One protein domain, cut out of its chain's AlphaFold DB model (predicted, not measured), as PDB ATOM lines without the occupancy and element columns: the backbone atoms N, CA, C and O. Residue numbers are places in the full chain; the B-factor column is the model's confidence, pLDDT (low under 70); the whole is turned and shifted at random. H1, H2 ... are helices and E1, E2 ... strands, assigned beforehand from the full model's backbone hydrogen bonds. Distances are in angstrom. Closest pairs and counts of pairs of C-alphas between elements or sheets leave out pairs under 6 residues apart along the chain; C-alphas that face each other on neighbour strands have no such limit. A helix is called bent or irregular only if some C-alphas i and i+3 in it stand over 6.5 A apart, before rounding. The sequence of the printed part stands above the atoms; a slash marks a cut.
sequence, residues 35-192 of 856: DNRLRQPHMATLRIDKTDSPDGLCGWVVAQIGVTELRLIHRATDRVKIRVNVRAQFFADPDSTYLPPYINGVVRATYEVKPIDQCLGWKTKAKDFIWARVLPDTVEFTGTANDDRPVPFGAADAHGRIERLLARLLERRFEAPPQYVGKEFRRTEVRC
ATOM      1  N   ASP A  35      17.773 -25.658 -51.331       51.88
ATOM      2  CA  ASP A  35      16.900 -25.650 -52.502       51.88
ATOM      3  C   ASP A  35      15.701 -26.589 -52.278       51.88
ATOM      4  O   ASP A  35      15.669 -27.393 -51.346       51.88
ATOM      5  N   ASN A  36      14.680 -26.488 -53.132       53.59
ATOM      6  CA  ASN A  36      13.515 -27.383 -53.108       53.59
ATOM      7  C   ASN A  36      13.849 -28.816 -53.580       53.59
ATOM      8  O   ASN A  36      12.938 -29.570 -53.932       53.59
ATOM      9  N   ARG A  37      15.132 -29.206 -53.655       64.31
ATOM     10  CA  ARG A  37      15.516 -30.533 -54.142       64.31
ATOM     11  C   ARG A  37      15.342 -31.570 -53.052       64.31
ATOM     12  O   ARG A  37      15.447 -31.314 -51.851       64.31
ATOM     13  N   LEU A  38      15.106 -32.792 -53.508       68.75
ATOM     14  CA  LEU A  38      15.076 -33.946 -52.631       68.75
ATOM     15  C   LEU A  38      16.457 -34.151 -51.992       68.75
ATOM     16  O   LEU A  38      17.504 -33.952 -52.620       68.75
ATOM     17  N   ARG A  39      16.438 -34.552 -50.720       72.75
ATOM     18  CA  ARG A  39      17.629 -34.706 -49.884       72.75
ATOM     19  C   ARG A  39      17.501 -35.908 -48.961       72.75
ATOM     20  O   ARG A  39      16.408 -36.221 -48.493       72.75
ATOM     21  N   GLN A  40      18.633 -36.528 -48.660       76.94
ATOM     22  CA  GLN A  40      18.755 -37.557 -47.632       76.94
ATOM     23  C   GLN A  40      19.566 -36.980 -46.459       76.94
ATOM     24  O   GLN A  40      20.594 -36.354 -46.712       76.94
ATOM     25  N   PRO A  41      19.150 -37.154 -45.191       73.19
ATOM     26  CA  PRO A  41      19.942 -36.695 -44.052       73.19
ATOM     27  C   PRO A  41      21.277 -37.451 -43.961       73.19
ATOM     28  O   PRO A  41      21.335 -38.644 -44.252       73.19
ATOM     29  N   HIS A  42      22.325 -36.754 -43.518       80.50
ATOM     30  CA  HIS A  42      23.649 -37.328 -43.221       80.50
ATOM     31  C   HIS A  42      23.916 -37.444 -41.708       80.50
ATOM     32  O   HIS A  42      24.881 -38.071 -41.280       80.50
ATOM     33  N   MET A  43      23.051 -36.846 -40.887       80.56
ATOM     34  CA  MET A  43      23.077 -36.942 -39.433       80.56
ATOM     35  C   MET A  43      21.654 -36.917 -38.874       80.56
ATOM     36  O   MET A  43      20.750 -36.337 -39.481       80.56
ATOM     37  N   ALA A  44      21.461 -37.529 -37.713       72.81
ATOM     38  CA  ALA A  44      20.207 -37.503 -36.979       72.81
ATOM     39  C   ALA A  44      20.470 -37.457 -35.472       72.81
ATOM     40  O   ALA A  44      21.343 -38.160 -34.970       72.81
ATOM     41  N   THR A  45      19.665 -36.673 -34.759       73.94
ATOM     42  CA  THR A  45      19.561 -36.712 -33.297       73.94
ATOM     43  C   THR A  45      18.127 -37.063 -32.953       73.94
ATOM     44  O   THR A  45      17.197 -36.379 -33.385       73.94
ATOM     45  N   LEU A  46      17.945 -38.139 -32.202       70.69
ATOM     46  CA  LEU A  46      16.647 -38.723 -31.923       70.69
ATOM     47  C   LEU A  46      16.520 -39.045 -30.438       70.69
ATOM     48  O   LEU A  46      17.402 -39.659 -29.844       70.69
ATOM     49  N   ARG A  47      15.381 -38.678 -29.859       76.25
ATOM     50  CA  ARG A  47      14.945 -39.177 -28.559       76.25
ATOM     51  C   ARG A  47      14.178 -40.485 -28.754       76.25
ATOM     52  O   ARG A  47      13.253 -40.530 -29.563       76.25
ATOM     53  N   ILE A  48      14.545 -41.520 -28.008       76.06
ATOM     54  CA  ILE A  48      13.810 -42.781 -27.910       76.06
ATOM     55  C   ILE A  48      13.050 -42.764 -26.589       76.06
ATOM     56  O   ILE A  48      13.633 -42.924 -25.517       76.06
ATOM     57  N   ASP A  49      11.741 -42.569 -26.683       75.25
ATOM     58  CA  ASP A  49      10.840 -42.615 -25.537       75.25
ATOM     59  C   ASP A  49      10.234 -44.016 -25.372       75.25
ATOM     60  O   ASP A  49      10.267 -44.845 -26.285       75.25
ATOM     61  N   LYS A  50       9.589 -44.272 -24.226       73.88
ATOM     62  CA  LYS A  50       8.925 -45.558 -23.924       73.88
ATOM     63  C   LYS A  50       7.936 -46.016 -25.010       73.88
ATOM     64  O   LYS A  50       7.710 -47.210 -25.174       73.88
ATOM     65  N   THR A  51       7.349 -45.090 -25.767       70.31
ATOM     66  CA  THR A  51       6.410 -45.382 -26.865       70.31
ATOM     67  C   THR A  51       7.082 -45.882 -28.143       70.31
ATOM     68  O   THR A  51       6.429 -46.562 -28.937       70.31
ATOM     69  N   ASP A  52       8.360 -45.564 -28.344       67.25
ATOM     70  CA  ASP A  52       9.169 -45.966 -29.505       67.25
ATOM     71  C   ASP A  52      10.174 -47.067 -29.153       67.25
ATOM     72  O   ASP A  52      10.765 -47.677 -30.037       67.25
ATOM     73  N   SER A  53      10.313 -47.348 -27.861       76.88
ATOM     74  CA  SER A  53      11.195 -48.333 -27.261       76.88
ATOM     75  C   SER A  53      10.666 -49.769 -27.391       76.88
ATOM     76  O   SER A  53       9.664 -50.123 -26.757       76.88
ATOM     77  N   PRO A  54      11.302 -50.650 -28.182       74.88
ATOM     78  CA  PRO A  54      11.198 -52.078 -27.934       74.88
ATOM     79  C   PRO A  54      12.031 -52.437 -26.694       74.88
ATOM     80  O   PRO A  54      13.116 -51.899 -26.475       74.88
ATOM     81  N   ASP A  55      11.514 -53.354 -25.880       80.69
ATOM     82  CA  ASP A  55      12.233 -53.962 -24.753       80.69
ATOM     83  C   ASP A  55      12.721 -52.988 -23.661       80.69
ATOM     84  O   ASP A  55      13.629 -53.321 -22.908       80.69
ATOM     85  N   GLY A  56      12.148 -51.784 -23.553       83.75
ATOM     86  CA  GLY A  56      12.500 -50.812 -22.510       83.75
ATOM     87  C   GLY A  56      13.790 -50.016 -22.761       83.75
ATOM     88  O   GLY A  56      14.288 -49.370 -21.843       83.75
ATOM     89  N   LEU A  57      14.339 -50.034 -23.979       87.50
ATOM     90  CA  LEU A  57      15.400 -49.124 -24.439       87.50
ATOM     91  C   LEU A  57      14.929 -47.663 -24.520       87.50
ATOM     92  O   LEU A  57      14.181 -47.321 -25.432       87.50
ATOM     93  N   CYS A  58      15.360 -46.800 -23.608       83.12
ATOM     94  CA  CYS A  58      15.005 -45.378 -23.592       83.12
ATOM     95  C   CYS A  58      16.272 -44.525 -23.535       83.12
ATOM     96  O   CYS A  58      17.234 -44.879 -22.856       83.12
ATOM     97  N   GLY A  59      16.308 -43.408 -24.254       77.12
ATOM     98  CA  GLY A  59      17.525 -42.608 -24.303       77.12
ATOM     99  C   GLY A  59      17.605 -41.661 -25.484       77.12
ATOM    100  O   GLY A  59      16.619 -41.398 -26.168       77.12
ATOM    101  N   TRP A  60      18.797 -41.140 -25.732       77.81
ATOM    102  CA  TRP A  60      19.106 -40.354 -26.923       77.81
ATOM    103  C   TRP A  60      19.994 -41.146 -27.872       77.81
ATOM    104  O   TRP A  60      20.908 -41.840 -27.443       77.81
ATOM    105  N   VAL A  61      19.751 -41.010 -29.169       78.25
ATOM    106  CA  VAL A  61      20.647 -41.483 -30.220       78.25
ATOM    107  C   VAL A  61      21.107 -40.289 -31.027       78.25
ATOM    108  O   VAL A  61      20.290 -39.500 -31.503       78.25
ATOM    109  N   VAL A  62      22.410 -40.193 -31.235       79.50
ATOM    110  CA  VAL A  62      22.994 -39.347 -32.275       79.50
ATOM    111  C   VAL A  62      23.651 -40.264 -33.299       79.50
ATOM    112  O   VAL A  62      24.381 -41.178 -32.930       79.50
ATOM    113  N   ALA A  63      23.357 -40.077 -34.581       85.19
ATOM    114  CA  ALA A  63      23.799 -40.971 -35.645       85.19
ATOM    115  C   ALA A  63      24.326 -40.195 -36.851       85.19
ATOM    116  O   ALA A  63      23.669 -39.277 -37.334       85.19
ATOM    117  N   GLN A  64      25.490 -40.596 -37.351       90.50
ATOM    118  CA  GLN A  64      25.972 -40.296 -38.693       90.50
ATOM    119  C   GLN A  64      25.430 -41.353 -39.653       90.50
ATOM    120  O   GLN A  64      25.505 -42.556 -39.388       90.50
ATOM    121  N   ILE A  65      24.880 -40.887 -40.769       90.75
ATOM    122  CA  ILE A  65      24.197 -41.701 -41.769       90.75
ATOM    123  C   ILE A  65      24.976 -41.564 -43.075       90.75
ATOM    124  O   ILE A  65      25.193 -40.460 -43.562       90.75
ATOM    125  N   GLY A  66      25.423 -42.687 -43.629       91.75
ATOM    126  CA  GLY A  66      26.074 -42.722 -44.931       91.75
ATOM    127  C   GLY A  66      25.081 -42.648 -46.091       91.75
ATOM    128  O   GLY A  66      23.860 -42.698 -45.926       91.75
ATOM    129  N   VAL A  67      25.623 -42.598 -47.305       92.75
ATOM    130  CA  VAL A  67      24.823 -42.702 -48.529       92.75
ATOM    131  C   VAL A  67      23.931 -43.948 -48.524       92.75
ATOM    132  O   VAL A  67      24.366 -45.038 -48.141       92.75
ATOM    133  N   THR A  68      22.677 -43.773 -48.946       91.38
ATOM    134  CA  THR A  68      21.763 -44.894 -49.162       91.38
ATOM    135  C   THR A  68      22.074 -45.595 -50.479       91.38
ATOM    136  O   THR A  68      22.210 -44.954 -51.517       91.38
ATOM    137  N   GLU A  69      22.118 -46.921 -50.440       90.56
ATOM    138  CA  GLU A  69      22.143 -47.788 -51.613       90.56
ATOM    139  C   GLU A  69      20.804 -48.509 -51.754       90.56
ATOM    140  O   GLU A  69      20.276 -49.060 -50.789       90.56
ATOM    141  N   LEU A  70      20.295 -48.547 -52.978       91.75
ATOM    142  CA  LEU A  70      19.172 -49.363 -53.393       91.75
ATOM    143  C   LEU A  70      19.693 -50.641 -54.060       91.75
ATOM    144  O   LEU A  70      20.635 -50.606 -54.856       91.75
ATOM    145  N   ARG A  71      19.064 -51.764 -53.718       93.38
ATOM    146  CA  ARG A  71      19.250 -53.074 -54.333       93.38
ATOM    147  C   ARG A  71      17.923 -53.592 -54.860       93.38
ATOM    148  O   ARG A  71      16.932 -53.640 -54.126       93.38
ATOM    149  N   LEU A  72      17.906 -53.957 -56.131       93.56
ATOM    150  CA  LEU A  72      16.728 -54.496 -56.791       93.56
ATOM    151  C   LEU A  72      16.549 -55.972 -56.419       93.56
ATOM    152  O   LEU A  72      17.508 -56.687 -56.138       93.56
ATOM    153  N   ILE A  73      15.297 -56.421 -56.363       94.19
ATOM    154  CA  ILE A  73      14.954 -57.818 -56.079       94.19
ATOM    155  C   ILE A  73      14.424 -58.415 -57.378       94.19
ATOM    156  O   ILE A  73      13.406 -57.947 -57.883       94.19
ATOM    157  N   HIS A  74      15.087 -59.437 -57.923       95.06
ATOM    158  CA  HIS A  74      14.675 -60.057 -59.185       95.06
ATOM    159  C   HIS A  74      13.178 -60.425 -59.176       95.06
ATOM    160  O   HIS A  74      12.694 -61.089 -58.259       95.06
ATOM    161  N   ARG A  75      12.450 -59.990 -60.211       92.75
ATOM    162  CA  ARG A  75      10.998 -60.148 -60.433       92.75
ATOM    163  C   ARG A  75      10.078 -59.409 -59.460       92.75
ATOM    164  O   ARG A  75       8.865 -59.543 -59.604       92.75
ATOM    165  N   ALA A  76      10.595 -58.620 -58.521       92.31
ATOM    166  CA  ALA A  76       9.743 -57.789 -57.677       92.31
ATOM    167  C   ALA A  76       9.112 -56.647 -58.485       92.31
ATOM    168  O   ALA A  76       9.768 -56.035 -59.327       92.31
ATOM    169  N   THR A  77       7.850 -56.336 -58.204       89.06
ATOM    170  CA  THR A  77       7.110 -55.236 -58.850       89.06
ATOM    171  C   THR A  77       6.863 -54.059 -57.912       89.06
ATOM    172  O   THR A  77       6.503 -52.971 -58.342       89.06
ATOM    173  N   ASP A  78       7.075 -54.244 -56.612       87.38
ATOM    174  CA  ASP A  78       6.776 -53.229 -55.607       87.38
ATOM    175  C   ASP A  78       7.772 -53.195 -54.446       87.38
ATOM    176  O   ASP A  78       7.560 -52.447 -53.491       87.38
ATOM    177  N   ARG A  79       8.857 -53.977 -54.516       91.19
ATOM    178  CA  ARG A  79       9.823 -54.126 -53.424       91.19
ATOM    179  C   ARG A  79      11.250 -53.855 -53.856       91.19
ATOM    180  O   ARG A  79      11.694 -54.306 -54.908       91.19
ATOM    181  N   VAL A  80      11.983 -53.185 -52.974       92.56
ATOM    182  CA  VAL A  80      13.417 -52.909 -53.108       92.56
ATOM    183  C   VAL A  80      14.104 -53.085 -51.760       92.56
ATOM    184  O   VAL A  80      13.493 -52.878 -50.712       92.56
ATOM    185  N   LYS A  81      15.383 -53.449 -51.765       95.00
ATOM    186  CA  LYS A  81      16.216 -53.467 -50.561       95.00
ATOM    187  C   LYS A  81      16.992 -52.163 -50.463       95.00
ATOM    188  O   LYS A  81      17.543 -51.680 -51.443       95.00
ATOM    189  N   ILE A  82      17.056 -51.610 -49.266       93.56
ATOM    190  CA  ILE A  82      17.840 -50.433 -48.930       93.56
ATOM    191  C   ILE A  82      18.985 -50.858 -48.020       93.56
ATOM    192  O   ILE A  82      18.814 -51.706 -47.144       93.56
ATOM    193  N   ARG A  83      20.155 -50.262 -48.231       94.00
ATOM    194  CA  ARG A  83      21.353 -50.450 -47.419       94.00
ATOM    195  C   ARG A  83      21.948 -49.096 -47.047       94.00
ATOM    196  O   ARG A  83      22.149 -48.256 -47.918       94.00
ATOM    197  N   VAL A  84      22.288 -48.911 -45.774       93.38
ATOM    198  CA  VAL A  84      22.829 -47.648 -45.244       93.38
ATOM    199  C   VAL A  84      23.930 -47.931 -44.225       93.38
ATOM    200  O   VAL A  84      23.767 -48.795 -43.368       93.38
ATOM    201  N   ASN A  85      25.054 -47.212 -44.302       94.31
ATOM    202  CA  ASN A  85      26.063 -47.235 -43.236       94.31
ATOM    203  C   ASN A  85      25.616 -46.319 -42.094       94.31
ATOM    204  O   ASN A  85      25.198 -45.190 -42.352       94.31
ATOM    205  N   VAL A  86      25.729 -46.775 -40.853       93.81
ATOM    206  CA  VAL A  86      25.343 -46.011 -39.666       93.81
ATOM    207  C   VAL A  86      26.456 -46.087 -38.634       93.81
ATOM    208  O   VAL A  86      26.916 -47.176 -38.293       93.81
ATOM    209  N   ARG A  87      26.842 -44.927 -38.105       94.38
ATOM    210  CA  ARG A  87      27.671 -44.805 -36.904       94.38
ATOM    211  C   ARG A  87      26.908 -43.974 -35.887       94.38
ATOM    212  O   ARG A  87      26.593 -42.822 -36.160       94.38
ATOM    213  N   ALA A  88      26.597 -44.541 -34.735       90.25
ATOM    214  CA  ALA A  88      25.734 -43.928 -33.745       90.25
ATOM    215  C   ALA A  88      26.300 -44.036 -32.332       90.25
ATOM    216  O   ALA A  88      27.060 -44.950 -32.014       90.25
ATOM    217  N   GLN A  89      25.882 -43.092 -31.494       87.62
ATOM    218  CA  GLN A  89      26.069 -43.141 -30.057       87.62
ATOM    219  C   GLN A  89      24.713 -43.147 -29.351       87.62
ATOM    220  O   GLN A  89      23.883 -42.267 -29.598       87.62
ATOM    221  N   PHE A  90      24.500 -44.134 -28.486       87.25
ATOM    222  CA  PHE A  90      23.334 -44.260 -27.624       87.25
ATOM    223  C   PHE A  90      23.653 -43.765 -26.211       87.25
ATOM    224  O   PHE A  90      24.620 -44.194 -25.586       87.25
ATOM    225  N   PHE A  91      22.809 -42.874 -25.703       82.88
ATOM    226  CA  PHE A  91      22.848 -42.351 -24.345       82.88
ATOM    227  C   PHE A  91      21.623 -42.870 -23.599       82.88
ATOM    228  O   PHE A  91      20.519 -42.355 -23.787       82.88
ATOM    229  N   ALA A  92      21.820 -43.909 -22.793       83.06
ATOM    230  CA  ALA A  92      20.760 -44.560 -22.034       83.06
ATOM    231  C   ALA A  92      20.196 -43.648 -20.930       83.06
ATOM    232  O   ALA A  92      20.945 -42.960 -20.234       83.06
ATOM    233  N   ASP A  93      18.879 -43.684 -20.733       81.31
ATOM    234  CA  ASP A  93      18.256 -43.153 -19.516       81.31
ATOM    235  C   ASP A  93      18.587 -44.032 -18.292       81.31
ATOM    236  O   ASP A  93      18.867 -45.220 -18.471       81.31
ATOM    237  N   PRO A  94      18.474 -43.511 -17.051       80.06
ATOM    238  CA  PRO A  94      18.768 -44.272 -15.830       80.06
ATOM    239  C   PRO A  94      18.051 -45.628 -15.704       80.06
ATOM    240  O   PRO A  94      18.640 -46.575 -15.195       80.06
ATOM    241  N   ASP A  95      16.819 -45.737 -16.215       85.69
ATOM    242  CA  ASP A  95      16.004 -46.964 -16.166       85.69
ATOM    243  C   ASP A  95      15.936 -47.696 -17.519       85.69
ATOM    244  O   ASP A  95      15.093 -48.573 -17.726       85.69
ATOM    245  N   SER A  96      16.768 -47.301 -18.484       86.81
ATOM    246  CA  SER A  96      16.794 -47.954 -19.787       86.81
ATOM    247  C   SER A  96      17.376 -49.350 -19.669       86.81
ATOM    248  O   SER A  96      18.368 -49.584 -18.978       86.81
ATOM    249  N   THR A  97      16.841 -50.269 -20.468       89.50
ATOM    250  CA  THR A  97      17.574 -51.503 -20.742       89.50
ATOM    251  C   THR A  97      18.935 -51.167 -21.350       89.50
ATOM    252  O   THR A  97      19.058 -50.236 -22.150       89.50
ATOM    253  N   TYR A  98      19.966 -51.904 -20.944       87.94
ATOM    254  CA  TYR A  98      21.324 -51.656 -21.404       87.94
ATOM    255  C   TYR A  98      21.462 -51.963 -22.903       87.94
ATOM    256  O   TYR A  98      21.039 -53.018 -23.388       87.94
ATOM    257  N   LEU A  99      22.115 -51.052 -23.615       89.56
ATOM    258  CA  LEU A  99      22.603 -51.211 -24.978       89.56
ATOM    259  C   LEU A  99      23.984 -50.550 -25.044       89.56
ATOM    260  O   LEU A  99      24.114 -49.447 -24.508       89.56
ATOM    261  N   PRO A 100      24.993 -51.182 -25.673       90.56
ATOM    262  CA  PRO A 100      26.308 -50.570 -25.795       90.56
ATOM    263  C   PRO A 100      26.211 -49.188 -26.463       90.56
ATOM    264  O   PRO A 100      25.477 -49.043 -27.449       90.56
ATOM    265  N   PRO A 101      26.924 -48.176 -25.946       88.56
ATOM    266  CA  PRO A 101      26.796 -46.806 -26.406       88.56
ATOM    267  C   PRO A 101      27.288 -46.636 -27.838       88.56
ATOM    268  O   PRO A 101      26.710 -45.833 -28.554       88.56
ATOM    269  N   TYR A 102      28.307 -47.367 -28.293       92.38
ATOM    270  CA  TYR A 102      28.899 -47.149 -29.615       92.38
ATOM    271  C   TYR A 102      28.418 -48.194 -30.611       92.38
ATOM    272  O   TYR A 102      28.713 -49.378 -30.474       92.38
ATOM    273  N   ILE A 103      27.700 -47.754 -31.640       94.00
ATOM    274  CA  ILE A 103      27.136 -48.620 -32.675       94.00
ATOM    275  C   ILE A 103      27.746 -48.216 -34.011       94.00
ATOM    276  O   ILE A 103      27.638 -47.065 -34.422       94.00
ATOM    277  N   ASN A 104      28.355 -49.155 -34.723       95.00
ATOM    278  CA  ASN A 104      28.915 -48.902 -36.047       95.00
ATOM    279  C   ASN A 104      28.644 -50.082 -36.966       95.00
ATOM    280  O   ASN A 104      29.012 -51.210 -36.651       95.00
ATOM    281  N   GLY A 105      28.012 -49.844 -38.106       94.19
ATOM    282  CA  GLY A 105      27.682 -50.928 -39.010       94.19
ATOM    283  C   GLY A 105      26.836 -50.522 -40.198       94.19
ATOM    284  O   GLY A 105      26.818 -49.378 -40.646       94.19
ATOM    285  N   VAL A 106      26.133 -51.511 -40.724       95.31
ATOM    286  CA  VAL A 106      25.294 -51.410 -41.907       95.31
ATOM    287  C   VAL A 106      23.897 -51.878 -41.551       95.31
ATOM    288  O   VAL A 106      23.721 -53.003 -41.084       95.31
ATOM    289  N   VAL A 107      22.918 -51.031 -41.839       95.75
ATOM    290  CA  VAL A 107      21.496 -51.356 -41.770       95.75
ATOM    291  C   VAL A 107      21.030 -51.793 -43.152       95.75
ATOM    292  O   VAL A 107      21.360 -51.146 -44.153       95.75
ATOM    293  N   ARG A 108      20.265 -52.882 -43.215       96.88
ATOM    294  CA  ARG A 108      19.548 -53.324 -44.414       96.88
ATOM    295  C   ARG A 108      18.068 -53.439 -44.096       96.88
ATOM    296  O   ARG A 108      17.713 -53.848 -43.001       96.88
ATOM    297  N   ALA A 109      17.217 -53.063 -45.039       96.38
ATOM    298  CA  ALA A 109      15.774 -53.184 -44.888       96.38
ATOM    299  C   ALA A 109      15.107 -53.314 -46.257       96.38
ATOM    300  O   ALA A 109      15.546 -52.692 -47.224       96.38
ATOM    301  N   THR A 110      14.033 -54.090 -46.351       96.44
ATOM    302  CA  THR A 110      13.191 -54.128 -47.551       96.44
ATOM    303  C   THR A 110      12.081 -53.094 -47.422       96.44
ATOM    304  O   THR A 110      11.435 -52.989 -46.383       96.44
ATOM    305  N   TYR A 111      11.853 -52.334 -48.486       92.75
ATOM    306  CA  TYR A 111      10.748 -51.395 -48.603       92.75
ATOM    307  C   TYR A 111       9.758 -51.900 -49.643       92.75
ATOM    308  O   TYR A 111      10.157 -52.355 -50.713       92.75
ATOM    309  N   GLU A 112       8.475 -51.786 -49.324       90.75
ATOM    310  CA  GLU A 112       7.344 -52.054 -50.200       90.75
ATOM    311  C   GLU A 112       6.651 -50.728 -50.536       90.75
ATOM    312  O   GLU A 112       6.266 -49.959 -49.650       90.75
ATOM    313  N   VAL A 113       6.484 -50.428 -51.819       84.88
ATOM    314  CA  VAL A 113       5.680 -49.285 -52.264       84.88
ATOM    315  C   VAL A 113       4.217 -49.611 -51.977       84.88
ATOM    316  O   VAL A 113       3.769 -50.661 -52.393       84.88
ATOM    317  N   LYS A 114       3.447 -48.759 -51.292       78.62
ATOM    318  CA  LYS A 114       2.010 -48.936 -50.995       78.62
ATOM    319  C   LYS A 114       1.147 -47.824 -51.611       78.62
ATOM    320  O   LYS A 114       1.674 -46.769 -51.968       78.62
ATOM    321  N   PRO A 115      -0.175 -48.034 -51.772       68.19
ATOM    322  CA  PRO A 115      -1.100 -46.992 -52.212       68.19
ATOM    323  C   PRO A 115      -1.331 -45.979 -51.080       68.19
ATOM    324  O   PRO A 115      -1.329 -46.356 -49.908       68.19
ATOM    325  N   ILE A 116      -1.556 -44.707 -51.423       72.00
ATOM    326  CA  ILE A 116      -1.869 -43.629 -50.461       72.00
ATOM    327  C   ILE A 116      -3.305 -43.089 -50.571       72.00
ATOM    328  O   ILE A 116      -3.737 -42.204 -49.835       72.00
ATOM    329  N   ASP A 117      -4.095 -43.638 -51.482       64.25
ATOM    330  CA  ASP A 117      -5.493 -43.261 -51.707       64.25
ATOM    331  C   ASP A 117      -6.402 -43.429 -50.472       64.25
ATOM    332  O   ASP A 117      -7.474 -42.825 -50.417       64.25
ATOM    333  N   GLN A 118      -5.948 -44.178 -49.464       58.47
ATOM    334  CA  GLN A 118      -6.631 -44.399 -48.188       58.47
ATOM    335  C   GLN A 118      -6.445 -43.256 -47.168       58.47
ATOM    336  O   GLN A 118      -7.154 -43.215 -46.163       58.47
ATOM    337  N   CYS A 119      -5.534 -42.305 -47.407       56.38
ATOM    338  CA  CYS A 119      -5.319 -41.159 -46.519       56.38
ATOM    339  C   CYS A 119      -6.281 -39.996 -46.835       56.38
ATOM    340  O   CYS A 119      -6.467 -39.603 -47.992       56.38
ATOM    341  N   LEU A 120      -6.864 -39.385 -45.795       47.19
ATOM    342  CA  LEU A 120      -7.753 -38.224 -45.933       47.19
ATOM    343  C   LEU A 120      -7.023 -37.075 -46.665       47.19
ATOM    344  O   LEU A 120      -5.910 -36.707 -46.300       47.19
ATOM    345  N   GLY A 121      -7.631 -36.525 -47.720       54.50
ATOM    346  CA  GLY A 121      -7.046 -35.449 -48.539       54.50
ATOM    347  C   GLY A 121      -6.137 -35.903 -49.694       54.50
ATOM    348  O   GLY A 121      -5.798 -35.086 -50.550       54.50
ATOM    349  N   TRP A 122      -5.804 -37.196 -49.785       65.19
ATOM    350  CA  TRP A 122      -4.959 -37.743 -50.857       65.19
ATOM    351  C   TRP A 122      -5.739 -38.333 -52.033       65.19
ATOM    352  O   TRP A 122      -5.160 -38.531 -53.094       65.19
ATOM    353  N   LYS A 123      -7.056 -38.539 -51.912       60.44
ATOM    354  CA  LYS A 123      -7.902 -39.210 -52.923       60.44
ATOM    355  C   LYS A 123      -7.713 -38.713 -54.369       60.44
ATOM    356  O   LYS A 123      -7.711 -39.517 -55.293       60.44
ATOM    357  N   THR A 124      -7.539 -37.407 -54.589       60.44
ATOM    358  CA  THR A 124      -7.345 -36.827 -55.936       60.44
ATOM    359  C   THR A 124      -5.881 -36.707 -56.361       60.44
ATOM    360  O   THR A 124      -5.619 -36.538 -57.551       60.44
ATOM    361  N   LYS A 125      -4.946 -36.808 -55.408       62.75
ATOM    362  CA  LYS A 125      -3.497 -36.640 -55.600       62.75
ATOM    363  C   LYS A 125      -2.748 -37.970 -55.648       62.75
ATOM    364  O   LYS A 125      -1.726 -38.050 -56.302       62.75
ATOM    365  N   ALA A 126      -3.266 -39.025 -55.020       69.31
ATOM    366  CA  ALA A 126      -2.608 -40.322 -54.849       69.31
ATOM    367  C   ALA A 126      -2.111 -40.953 -56.160       69.31
ATOM    368  O   ALA A 126      -1.123 -41.674 -56.155       69.31
ATOM    369  N   LYS A 127      -2.770 -40.649 -57.285       67.75
ATOM    370  CA  LYS A 127      -2.379 -41.099 -58.629       67.75
ATOM    371  C   LYS A 127      -1.018 -40.578 -59.105       67.75
ATOM    372  O   LYS A 127      -0.456 -41.166 -60.016       67.75
ATOM    373  N   ASP A 128      -0.523 -39.497 -58.509       68.56
ATOM    374  CA  ASP A 128       0.737 -38.855 -58.880       68.56
ATOM    375  C   ASP A 128       1.867 -39.161 -57.878       68.56
ATOM    376  O   ASP A 128       2.948 -38.585 -57.991       68.56
ATOM    377  N   PHE A 129       1.625 -40.012 -56.868       73.00
ATOM    378  CA  PHE A 129       2.543 -40.238 -55.750       73.00
ATOM    379  C   PHE A 129       2.793 -41.725 -55.468       73.00
ATOM    380  O   PHE A 129       1.902 -42.562 -55.603       73.00
ATOM    381  N   ILE A 130       3.995 -42.034 -54.984       76.69
ATOM    382  CA  ILE A 130       4.363 -43.334 -54.409       76.69
ATOM    383  C   ILE A 130       4.620 -43.196 -52.914       76.69
ATOM    384  O   ILE A 130       5.116 -42.170 -52.449       76.69
ATOM    385  N   TRP A 131       4.322 -44.247 -52.157       80.75
ATOM    386  CA  TRP A 131       4.583 -44.271 -50.725       80.75
ATOM    387  C   TRP A 131       5.354 -45.532 -50.345       80.75
ATOM    388  O   TRP A 131       4.779 -46.608 -50.243       80.75
ATOM    389  N   ALA A 132       6.672 -45.419 -50.189       85.00
ATOM    390  CA  ALA A 132       7.519 -46.539 -49.789       85.00
ATOM    391  C   ALA A 132       7.449 -46.745 -48.272       85.00
ATOM    392  O   ALA A 132       7.727 -45.824 -47.504       85.00
ATOM    393  N   ARG A 133       7.106 -47.959 -47.844       86.50
ATOM    394  CA  ARG A 133       7.006 -48.341 -46.434       86.50
ATOM    395  C   ARG A 133       7.954 -49.490 -46.141       86.50
ATOM    396  O   ARG A 133       8.072 -50.412 -46.941       86.50
ATOM    397  N   VAL A 134       8.637 -49.430 -45.006       92.50
ATOM    398  CA  VAL A 134       9.530 -50.509 -44.574       92.50
ATOM    399  C   VAL A 134       8.725 -51.774 -44.256       92.50
ATOM    400  O   VAL A 134       7.600 -51.684 -43.764       92.50
ATOM    401  N   LEU A 135       9.299 -52.947 -44.528       94.12
ATOM    402  CA  LEU A 135       8.848 -54.236 -44.007       94.12
ATOM    403  C   LEU A 135       9.630 -54.523 -42.711       94.12
ATOM    404  O   LEU A 135      10.823 -54.837 -42.798       94.12
ATOM    405  N   PRO A 136       9.029 -54.349 -41.515       91.69
ATOM    406  CA  PRO A 136       9.767 -54.343 -40.247       91.69
ATOM    407  C   PRO A 136      10.527 -55.643 -39.951       91.69
ATOM    408  O   PRO A 136      11.588 -55.612 -39.339       91.69
ATOM    409  N   ASP A 137      10.005 -56.773 -40.421       94.94
ATOM    410  CA  ASP A 137      10.577 -58.118 -40.296       94.94
ATOM    411  C   ASP A 137      11.820 -58.352 -41.169       94.94
ATOM    412  O   ASP A 137      12.500 -59.362 -41.014       94.94
ATOM    413  N   THR A 138      12.139 -57.420 -42.068       96.12
ATOM    414  CA  THR A 138      13.304 -57.495 -42.968       96.12
ATOM    415  C   THR A 138      14.458 -56.583 -42.554       96.12
ATOM    416  O   THR A 138      15.414 -56.417 -43.315       96.12
ATOM    417  N   VAL A 139      14.343 -55.923 -41.398       96.56
ATOM    418  CA  VAL A 139      15.368 -55.006 -40.900       96.56
ATOM    419  C   VAL A 139      16.496 -55.801 -40.255       96.56
ATOM    420  O   VAL A 139      16.293 -56.484 -39.258       96.56
ATOM    421  N   GLU A 140      17.690 -55.663 -40.816       96.88
ATOM    422  CA  GLU A 140      18.900 -56.369 -40.401       96.88
ATOM    423  C   GLU A 140      20.010 -55.369 -40.070       96.88
ATOM    424  O   GLU A 140      20.186 -54.352 -40.757       96.88
ATOM    425  N   PHE A 141      20.815 -55.688 -39.060       96.25
ATOM    426  CA  PHE A 141      21.998 -54.919 -38.694       96.25
ATOM    427  C   PHE A 141      23.243 -55.806 -38.688       96.25
ATOM    428  O   PHE A 141      23.307 -56.844 -38.038       96.25
ATOM    429  N   THR A 142      24.288 -55.355 -39.381       94.69
ATOM    430  CA  THR A 142      25.605 -56.002 -39.356       94.69
ATOM    431  C   THR A 142      26.661 -54.989 -38.951       94.69
ATOM    432  O   THR A 142      26.817 -53.984 -39.645       94.69
ATOM    433  N   GLY A 143      27.420 -55.250 -37.891       92.38
ATOM    434  CA  GLY A 143      28.434 -54.315 -37.419       92.38
ATOM    435  C   GLY A 143      28.972 -54.668 -36.043       92.38
ATOM    436  O   GLY A 143      29.057 -55.839 -35.683       92.38
ATOM    437  N   THR A 144      29.337 -53.632 -35.298       91.44
ATOM    438  CA  THR A 144      29.821 -53.699 -33.922       91.44
ATOM    439  C   THR A 144      28.929 -52.864 -33.013       91.44
ATOM    440  O   THR A 144      28.508 -51.765 -33.387       91.44
ATOM    441  N   ALA A 145      28.701 -53.361 -31.802       90.12
ATOM    442  CA  ALA A 145      28.113 -52.618 -30.697       90.12
ATOM    443  C   ALA A 145      29.072 -52.728 -29.504       90.12
ATOM    444  O   ALA A 145      29.190 -53.798 -28.907       90.12
ATOM    445  N   ASN A 146      29.784 -51.644 -29.204       86.62
ATOM    446  CA  ASN A 146      30.895 -51.619 -28.258       86.62
ATOM    447  C   ASN A 146      30.596 -50.708 -27.063       86.62
ATOM    448  O   ASN A 146      29.871 -49.717 -27.169       86.62
ATOM    449  N   ASP A 147      31.220 -51.040 -25.940       83.62
ATOM    450  CA  ASP A 147      31.346 -50.202 -24.753       83.62
ATOM    451  C   ASP A 147      32.823 -50.228 -24.326       83.62
ATOM    452  O   ASP A 147      33.540 -51.187 -24.616       83.62
ATOM    453  N   ASP A 148      33.282 -49.179 -23.650       76.31
ATOM    454  CA  ASP A 148      34.613 -49.145 -23.038       76.31
ATOM    455  C   ASP A 148      34.679 -50.020 -21.770       76.31
ATOM    456  O   ASP A 148      35.755 -50.271 -21.225       76.31
ATOM    457  N   ARG A 149      33.524 -50.506 -21.297       73.50
ATOM    458  CA  ARG A 149      33.373 -51.445 -20.183       73.50
ATOM    459  C   ARG A 149      32.998 -52.851 -20.674       73.50
ATOM    460  O   ARG A 149      32.406 -52.994 -21.742       73.50
ATOM    461  N   PRO A 150      33.282 -53.907 -19.884       72.00
ATOM    462  CA  PRO A 150      32.825 -55.258 -20.196       72.00
ATOM    463  C   PRO A 150      31.307 -55.305 -20.392       72.00
ATOM    464  O   PRO A 150      30.540 -54.874 -19.529       72.00
ATOM    465  N   VAL A 151      30.883 -55.842 -21.533       73.69
ATOM    466  CA  VAL A 151      29.474 -55.900 -21.925       73.69
ATOM    467  C   VAL A 151      28.792 -57.077 -21.206       73.69
ATOM    468  O   VAL A 151      29.338 -58.180 -21.218       73.69
ATOM    469  N   PRO A 152      27.601 -56.899 -20.601       73.62
ATOM    470  CA  PRO A 152      26.922 -57.959 -19.846       73.62
ATOM    471  C   PRO A 152      26.285 -59.060 -20.717       73.62
ATOM    472  O   PRO A 152      25.681 -59.986 -20.180       73.62
ATOM    473  N   PHE A 153      26.387 -58.969 -22.046       78.25
ATOM    474  CA  PHE A 153      25.826 -59.925 -23.004       78.25
ATOM    475  C   PHE A 153      26.645 -59.983 -24.301       78.25
ATOM    476  O   PHE A 153      27.482 -59.120 -24.564       78.25
ATOM    477  N   GLY A 154      26.397 -61.012 -25.116       77.88
ATOM    478  CA  GLY A 154      27.097 -61.224 -26.384       77.88
ATOM    479  C   GLY A 154      26.630 -60.296 -27.513       77.88
ATOM    480  O   GLY A 154      25.538 -59.731 -27.476       77.88
ATOM    481  N   ALA A 155      27.438 -60.185 -28.572       78.75
ATOM    482  CA  ALA A 155      27.153 -59.320 -29.724       78.75
ATOM    483  C   ALA A 155      25.808 -59.626 -30.419       78.75
ATOM    484  O   ALA A 155      25.132 -58.709 -30.879       78.75
ATOM    485  N   ALA A 156      25.384 -60.895 -30.452       83.25
ATOM    486  CA  ALA A 156      24.114 -61.302 -31.058       83.25
ATOM    487  C   ALA A 156      22.893 -60.678 -30.356       83.25
ATOM    488  O   ALA A 156      21.973 -60.205 -31.023       83.25
ATOM    489  N   ASP A 157      22.912 -60.599 -29.021       86.75
ATOM    490  CA  ASP A 157      21.830 -59.984 -28.248       86.75
ATOM    491  C   ASP A 157      21.764 -58.469 -28.491       86.75
ATOM    492  O   ASP A 157      20.675 -57.900 -28.608       86.75
ATOM    493  N   ALA A 158      22.928 -57.816 -28.613       88.94
ATOM    494  CA  ALA A 158      23.026 -56.402 -28.966       88.94
ATOM    495  C   ALA A 158      22.426 -56.133 -30.356       88.94
ATOM    496  O   ALA A 158      21.608 -55.228 -30.512       88.94
ATOM    497  N   HIS A 159      22.793 -56.947 -31.351       92.62
ATOM    498  CA  HIS A 159      22.302 -56.812 -32.723       92.62
ATOM    499  C   HIS A 159      20.786 -56.992 -32.797       92.62
ATOM    500  O   HIS A 159      20.107 -56.116 -33.325       92.62
ATOM    501  N   GLY A 160      20.233 -58.035 -32.167       91.88
ATOM    502  CA  GLY A 160      18.785 -58.255 -32.167       91.88
ATOM    503  C   GLY A 160      17.998 -57.103 -31.523       91.88
ATOM    504  O   GLY A 160      16.902 -56.765 -31.971       91.88
ATOM    505  N   ARG A 161      18.553 -56.453 -30.489       92.44
ATOM    506  CA  ARG A 161      17.964 -55.241 -29.887       92.44
ATOM    507  C   ARG A 161      18.005 -54.046 -30.844       92.44
ATOM    508  O   ARG A 161      17.003 -53.341 -30.973       92.44
ATOM    509  N   ILE A 162      19.136 -53.837 -31.520       93.56
ATOM    510  CA  ILE A 162      19.314 -52.776 -32.522       93.56
ATOM    511  C   ILE A 162      18.332 -52.967 -33.683       93.56
ATOM    512  O   ILE A 162      17.669 -52.010 -34.072       93.56
ATOM    513  N   GLU A 163      18.181 -54.187 -34.194       95.38
ATOM    514  CA  GLU A 163      17.261 -54.519 -35.289       95.38
ATOM    515  C   GLU A 163      15.808 -54.211 -34.931       95.38
ATOM    516  O   GLU A 163      15.130 -53.499 -35.674       95.38
ATOM    517  N   ARG A 164      15.339 -54.648 -33.753       94.19
ATOM    518  CA  ARG A 164      13.974 -54.346 -33.283       94.19
ATOM    519  C   ARG A 164      13.737 -52.846 -33.112       94.19
ATOM    520  O   ARG A 164      12.660 -52.353 -33.456       94.19
ATOM    521  N   LEU A 165      14.725 -52.115 -32.589       92.06
ATOM    522  CA  LEU A 165      14.656 -50.659 -32.463       92.06
ATOM    523  C   LEU A 165      14.586 -49.987 -33.836       92.06
ATOM    524  O   LEU A 165      13.685 -49.185 -34.073       92.06
ATOM    525  N   LEU A 166      15.487 -50.337 -34.754       92.44
ATOM    526  CA  LEU A 166      15.503 -49.802 -36.113       92.44
ATOM    527  C   LEU A 166      14.196 -50.098 -36.850       92.44
ATOM    528  O   LEU A 166      13.642 -49.187 -37.456       92.44
ATOM    529  N   ALA A 167      13.659 -51.313 -36.743       92.88
ATOM    530  CA  ALA A 167      12.376 -51.681 -37.335       92.88
ATOM    531  C   ALA A 167      11.249 -50.749 -36.876       92.88
ATOM    532  O   ALA A 167      10.532 -50.181 -37.704       92.88
ATOM    533  N   ARG A 168      11.154 -50.500 -35.566       88.56
ATOM    534  CA  ARG A 168      10.142 -49.604 -34.989       88.56
ATOM    535  C   ARG A 168      10.347 -48.142 -35.387       88.56
ATOM    536  O   ARG A 168       9.377 -47.436 -35.658       88.56
ATOM    537  N   LEU A 169      11.597 -47.680 -35.445       85.69
ATOM    538  CA  LEU A 169      11.924 -46.314 -35.855       85.69
ATOM    539  C   LEU A 169      11.648 -46.072 -37.342       85.69
ATOM    540  O   LEU A 169      11.083 -45.035 -37.684       85.69
ATOM    541  N   LEU A 170      12.007 -47.014 -38.214       88.12
ATOM    542  CA  LEU A 170      11.739 -46.937 -39.651       88.12
ATOM    543  C   LEU A 170      10.239 -47.002 -39.958       88.12
ATOM    544  O   LEU A 170       9.781 -46.339 -40.884       88.12
ATOM    545  N   GLU A 171       9.471 -47.757 -39.169       84.56
ATOM    546  CA  GLU A 171       8.018 -47.854 -39.324       84.56
ATOM    547  C   GLU A 171       7.285 -46.581 -38.871       84.56
ATOM    548  O   GLU A 171       6.271 -46.224 -39.462       84.56
ATOM    549  N   ARG A 172       7.774 -45.898 -37.824       75.00
ATOM    550  CA  ARG A 172       7.022 -44.814 -37.163       75.00
ATOM    551  C   ARG A 172       7.617 -43.421 -37.327       75.00
ATOM    552  O   ARG A 172       6.888 -42.468 -37.573       75.00
ATOM    553  N   ARG A 173       8.926 -43.274 -37.115       70.56
ATOM    554  CA  ARG A 173       9.613 -41.968 -37.037       70.56
ATOM    555  C   ARG A 173      10.246 -41.565 -38.361       70.56
ATOM    556  O   ARG A 173      10.228 -40.388 -38.708       70.56
ATOM    557  N   PHE A 174      10.802 -42.534 -39.080       75.19
ATOM    558  CA  PHE A 174      11.460 -42.342 -40.373       75.19
ATOM    559  C   PHE A 174      10.630 -42.884 -41.537       75.19
ATOM    560  O   PHE A 174      11.175 -43.171 -42.603       75.19
ATOM    561  N   GLU A 175       9.319 -43.024 -41.343       71.00
ATOM    562  CA  GLU A 175       8.422 -43.393 -42.428       71.00
ATOM    563  C   GLU A 175       8.535 -42.350 -43.547       71.00
ATOM    564  O   GLU A 175       8.389 -41.144 -43.323       71.00
ATOM    565  N   ALA A 176       8.858 -42.810 -44.756       68.44
ATOM    566  CA  ALA A 176       9.072 -41.910 -45.876       68.44
ATOM    567  C   ALA A 176       7.756 -41.194 -46.214       68.44
ATOM    568  O   ALA A 176       6.723 -41.857 -46.368       68.44
ATOM    569  N   PRO A 177       7.759 -39.857 -46.376       65.56
ATOM    570  CA  PRO A 177       6.579 -39.182 -46.864       65.56
ATOM    571  C   PRO A 177       6.318 -39.594 -48.321       65.56
ATOM    572  O   PRO A 177       7.238 -40.016 -49.032       65.56
ATOM    573  N   PRO A 178       5.077 -39.442 -48.791       71.69
ATOM    574  CA  PRO A 178       4.698 -39.805 -50.150       71.69
ATOM    575  C   PRO A 178       5.441 -38.918 -51.149       71.69
ATOM    576  O   PRO A 178       5.479 -37.698 -50.989       71.69
ATOM    577  N   GLN A 179       6.028 -39.522 -52.179       71.75
ATOM    578  CA  GLN A 179       6.858 -38.835 -53.169       71.75
ATOM    579  C   GLN A 179       6.099 -38.660 -54.475       71.75
ATOM    580  O   GLN A 179       5.544 -39.627 -54.991       71.75
ATOM    581  N   TYR A 180       6.088 -37.441 -55.015       70.06
ATOM    582  CA  TYR A 180       5.504 -37.174 -56.328       70.06
ATOM    583  C   TYR A 180       6.362 -37.822 -57.417       70.06
ATOM    584  O   TYR A 180       7.557 -37.539 -57.509       70.06
ATOM    585  N   VAL A 181       5.747 -38.637 -58.267       66.25
ATOM    586  CA  VAL A 181       6.406 -39.301 -59.400       66.25
ATOM    587  C   VAL A 181       5.769 -38.977 -60.748       66.25
ATOM    588  O   VAL A 181       6.450 -39.122 -61.750       66.25
ATOM    589  N   GLY A 182       4.536 -38.461 -60.790       63.03
ATOM    590  CA  GLY A 182       3.765 -38.333 -62.038       63.03
ATOM    591  C   GLY A 182       2.952 -39.599 -62.342       63.03
ATOM    592  O   GLY A 182       3.189 -40.655 -61.753       63.03
ATOM    593  N   LYS A 183       1.942 -39.505 -63.211       64.06
ATOM    594  CA  LYS A 183       0.995 -40.618 -63.470       64.06
ATOM    595  C   LYS A 183       1.605 -41.714 -64.327       64.06
ATOM    596  O   LYS A 183       1.194 -42.864 -64.234       64.06
ATOM    597  N   GLU A 184       2.559 -41.327 -65.157       60.38
ATOM    598  CA  GLU A 184       3.277 -42.149 -66.118       60.38
ATOM    599  C   GLU A 184       4.236 -43.167 -65.462       60.38
ATOM    600  O   GLU A 184       4.736 -44.046 -66.149       60.38
ATOM    601  N   PHE A 185       4.454 -43.104 -64.139       60.44
ATOM    602  CA  PHE A 185       5.365 -43.991 -63.391       60.44
ATOM    603  C   PHE A 185       4.655 -44.829 -62.300       60.44
ATOM    604  O   PHE A 185       5.214 -45.091 -61.230       60.44
ATOM    605  N   ARG A 186       3.387 -45.222 -62.502       61.34
ATOM    606  CA  ARG A 186       2.569 -45.881 -61.461       61.34
ATOM    607  C   ARG A 186       3.016 -47.324 -61.134       61.34
ATOM    608  O   ARG A 186       3.370 -48.118 -61.996       61.34
ATOM    609  N   ARG A 187       2.861 -47.688 -59.849       54.66
ATOM    610  CA  ARG A 187       3.219 -48.965 -59.184       54.66
ATOM    611  C   ARG A 187       2.870 -50.275 -59.917       54.66
ATOM    612  O   ARG A 187       3.572 -51.253 -59.719       54.66
ATOM    613  N   THR A 188       1.791 -50.347 -60.696       52.62
ATOM    614  CA  THR A 188       1.350 -51.615 -61.320       52.62
ATOM    615  C   THR A 188       2.166 -52.020 -62.539       52.62
ATOM    616  O   THR A 188       1.962 -53.109 -63.065       52.62
ATOM    617  N   GLU A 189       3.073 -51.158 -62.984       69.19
ATOM    618  CA  GLU A 189       3.772 -51.350 -64.246       69.19
ATOM    619  C   GLU A 189       5.278 -51.509 -64.054       69.19
ATOM    620  O   GLU A 189       5.950 -51.807 -65.015       69.19
ATOM    621  N   VAL A 190       5.856 -51.410 -62.853       84.81
ATOM    622  CA  VAL A 190       7.315 -51.592 -62.724       84.81
ATOM    623  C   VAL A 190       7.701 -53.045 -62.455       84.81
ATOM    624  O   VAL A 190       6.996 -53.769 -61.751       84.81
ATOM    625  N   ARG A 191       8.853 -53.473 -62.977       91.00
ATOM    626  CA  ARG A 191       9.447 -54.778 -62.667       91.00
ATOM    627  C   ARG A 191      10.952 -54.688 -62.512       91.00
ATOM    628  O   ARG A 191      11.655 -54.172 -63.368       91.00
ATOM    629  N   CYS A 192      11.449 -55.231 -61.416       93.69
ATOM    630  CA  CYS A 192      12.870 -55.371 -61.160       93.69
ATOM    631  C   CYS A 192      13.399 -56.625 -61.861       93.69
ATOM    632  O   CYS A 192      12.833 -57.710 -61.720       93.69
TER     633      CYS A 192
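AT A GLANCE: This is residues 35 to 192 of the 856 residues of an uncharacterized protein of Mycobacteriaceae bacterium 1482268.1 (UniProt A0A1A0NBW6). A twisted sheet of six strands is bent into an open trough, and one helix, H1, packs slantwise over E6 on the trough's hollow side. The loop of residues 115 to 128 lies at one end of the long axis and the link between E6 and H1 at the other, while residues 179 to 180 of the last stretch pair with E5. The printed part has 158 residues, with six named strands, E1 to E6, followed along the chain by one named helix, H1; the sheet is branched, with the antiparallel neighbour pairs E1 and E2, E2 and E3, E3 and E4, E4 and E5, and E4 and E6. The class is mixed, helices and strands, with 78 residues, under half, in named elements. The whole is only just compact, close to loose, with a radius of gyration of the C-alphas of 17.6 A, and elongated, spanning 56 by 34 by 31 A.

HOW THE PARTS SIT: E1, residues 43 to 48, forms a hairpin with E2, residues 59 to 72; N 46 and O 61 are 2.8 A apart, within hydrogen-bond range. On the other side of E2 lies E3, residues 79 to 92, with N 64 and O 87 at 2.8 A. E3 forms a hairpin with E4, residues 102 to 114, where N 82 and O 109 are 2.8 A apart. E4 has three neighbours: E3 on one side, and on the other E5, residues 129 to 134, beside residues 110 to 114, and E6, residues 140 to 146, beside residues 102 to 108. N 112 and O 133 are 2.8 A apart, as are N 106 and O 142. E1 to E5 make a meander, each strand the antiparallel neighbour of the one before. E5 and E6 are apart. H1, residues 155 to 172, is on the sheet at a height of 5.7 A; it lies over E6 and only just not over E4, on which 2 of its C-alphas fall. On the local plane it runs slantwise to E6 at 51 degrees, and their closest C-alphas, Glu 140 and Glu 163, are 5.7 A apart. Every O i to N i+4 pair in H1 is within hydrogen-bond range.

IN THESE COORDINATES: E1 begins at C-alpha 43 (23.077, -36.942, -39.433). E2 and E3 each measure 34.6 A and E4 34.4 A; they bend by 69 degrees at residue 64, 71 degrees at residue 89 and 63 degrees at residue 105. H1 measures 25.9 A and ends at C-alpha 172 (7.022, -44.814, -37.163).

THE WHOLE: The two C-alphas farthest apart, those of Thr 124 and Pro 150, are 56.8 A apart. The printed part has no cut. The link from E4 to E5 is long. Mean pLDDT of the printed part is 81.5; 29 residues are under 70, among them 117 to 128 and 181 to 189.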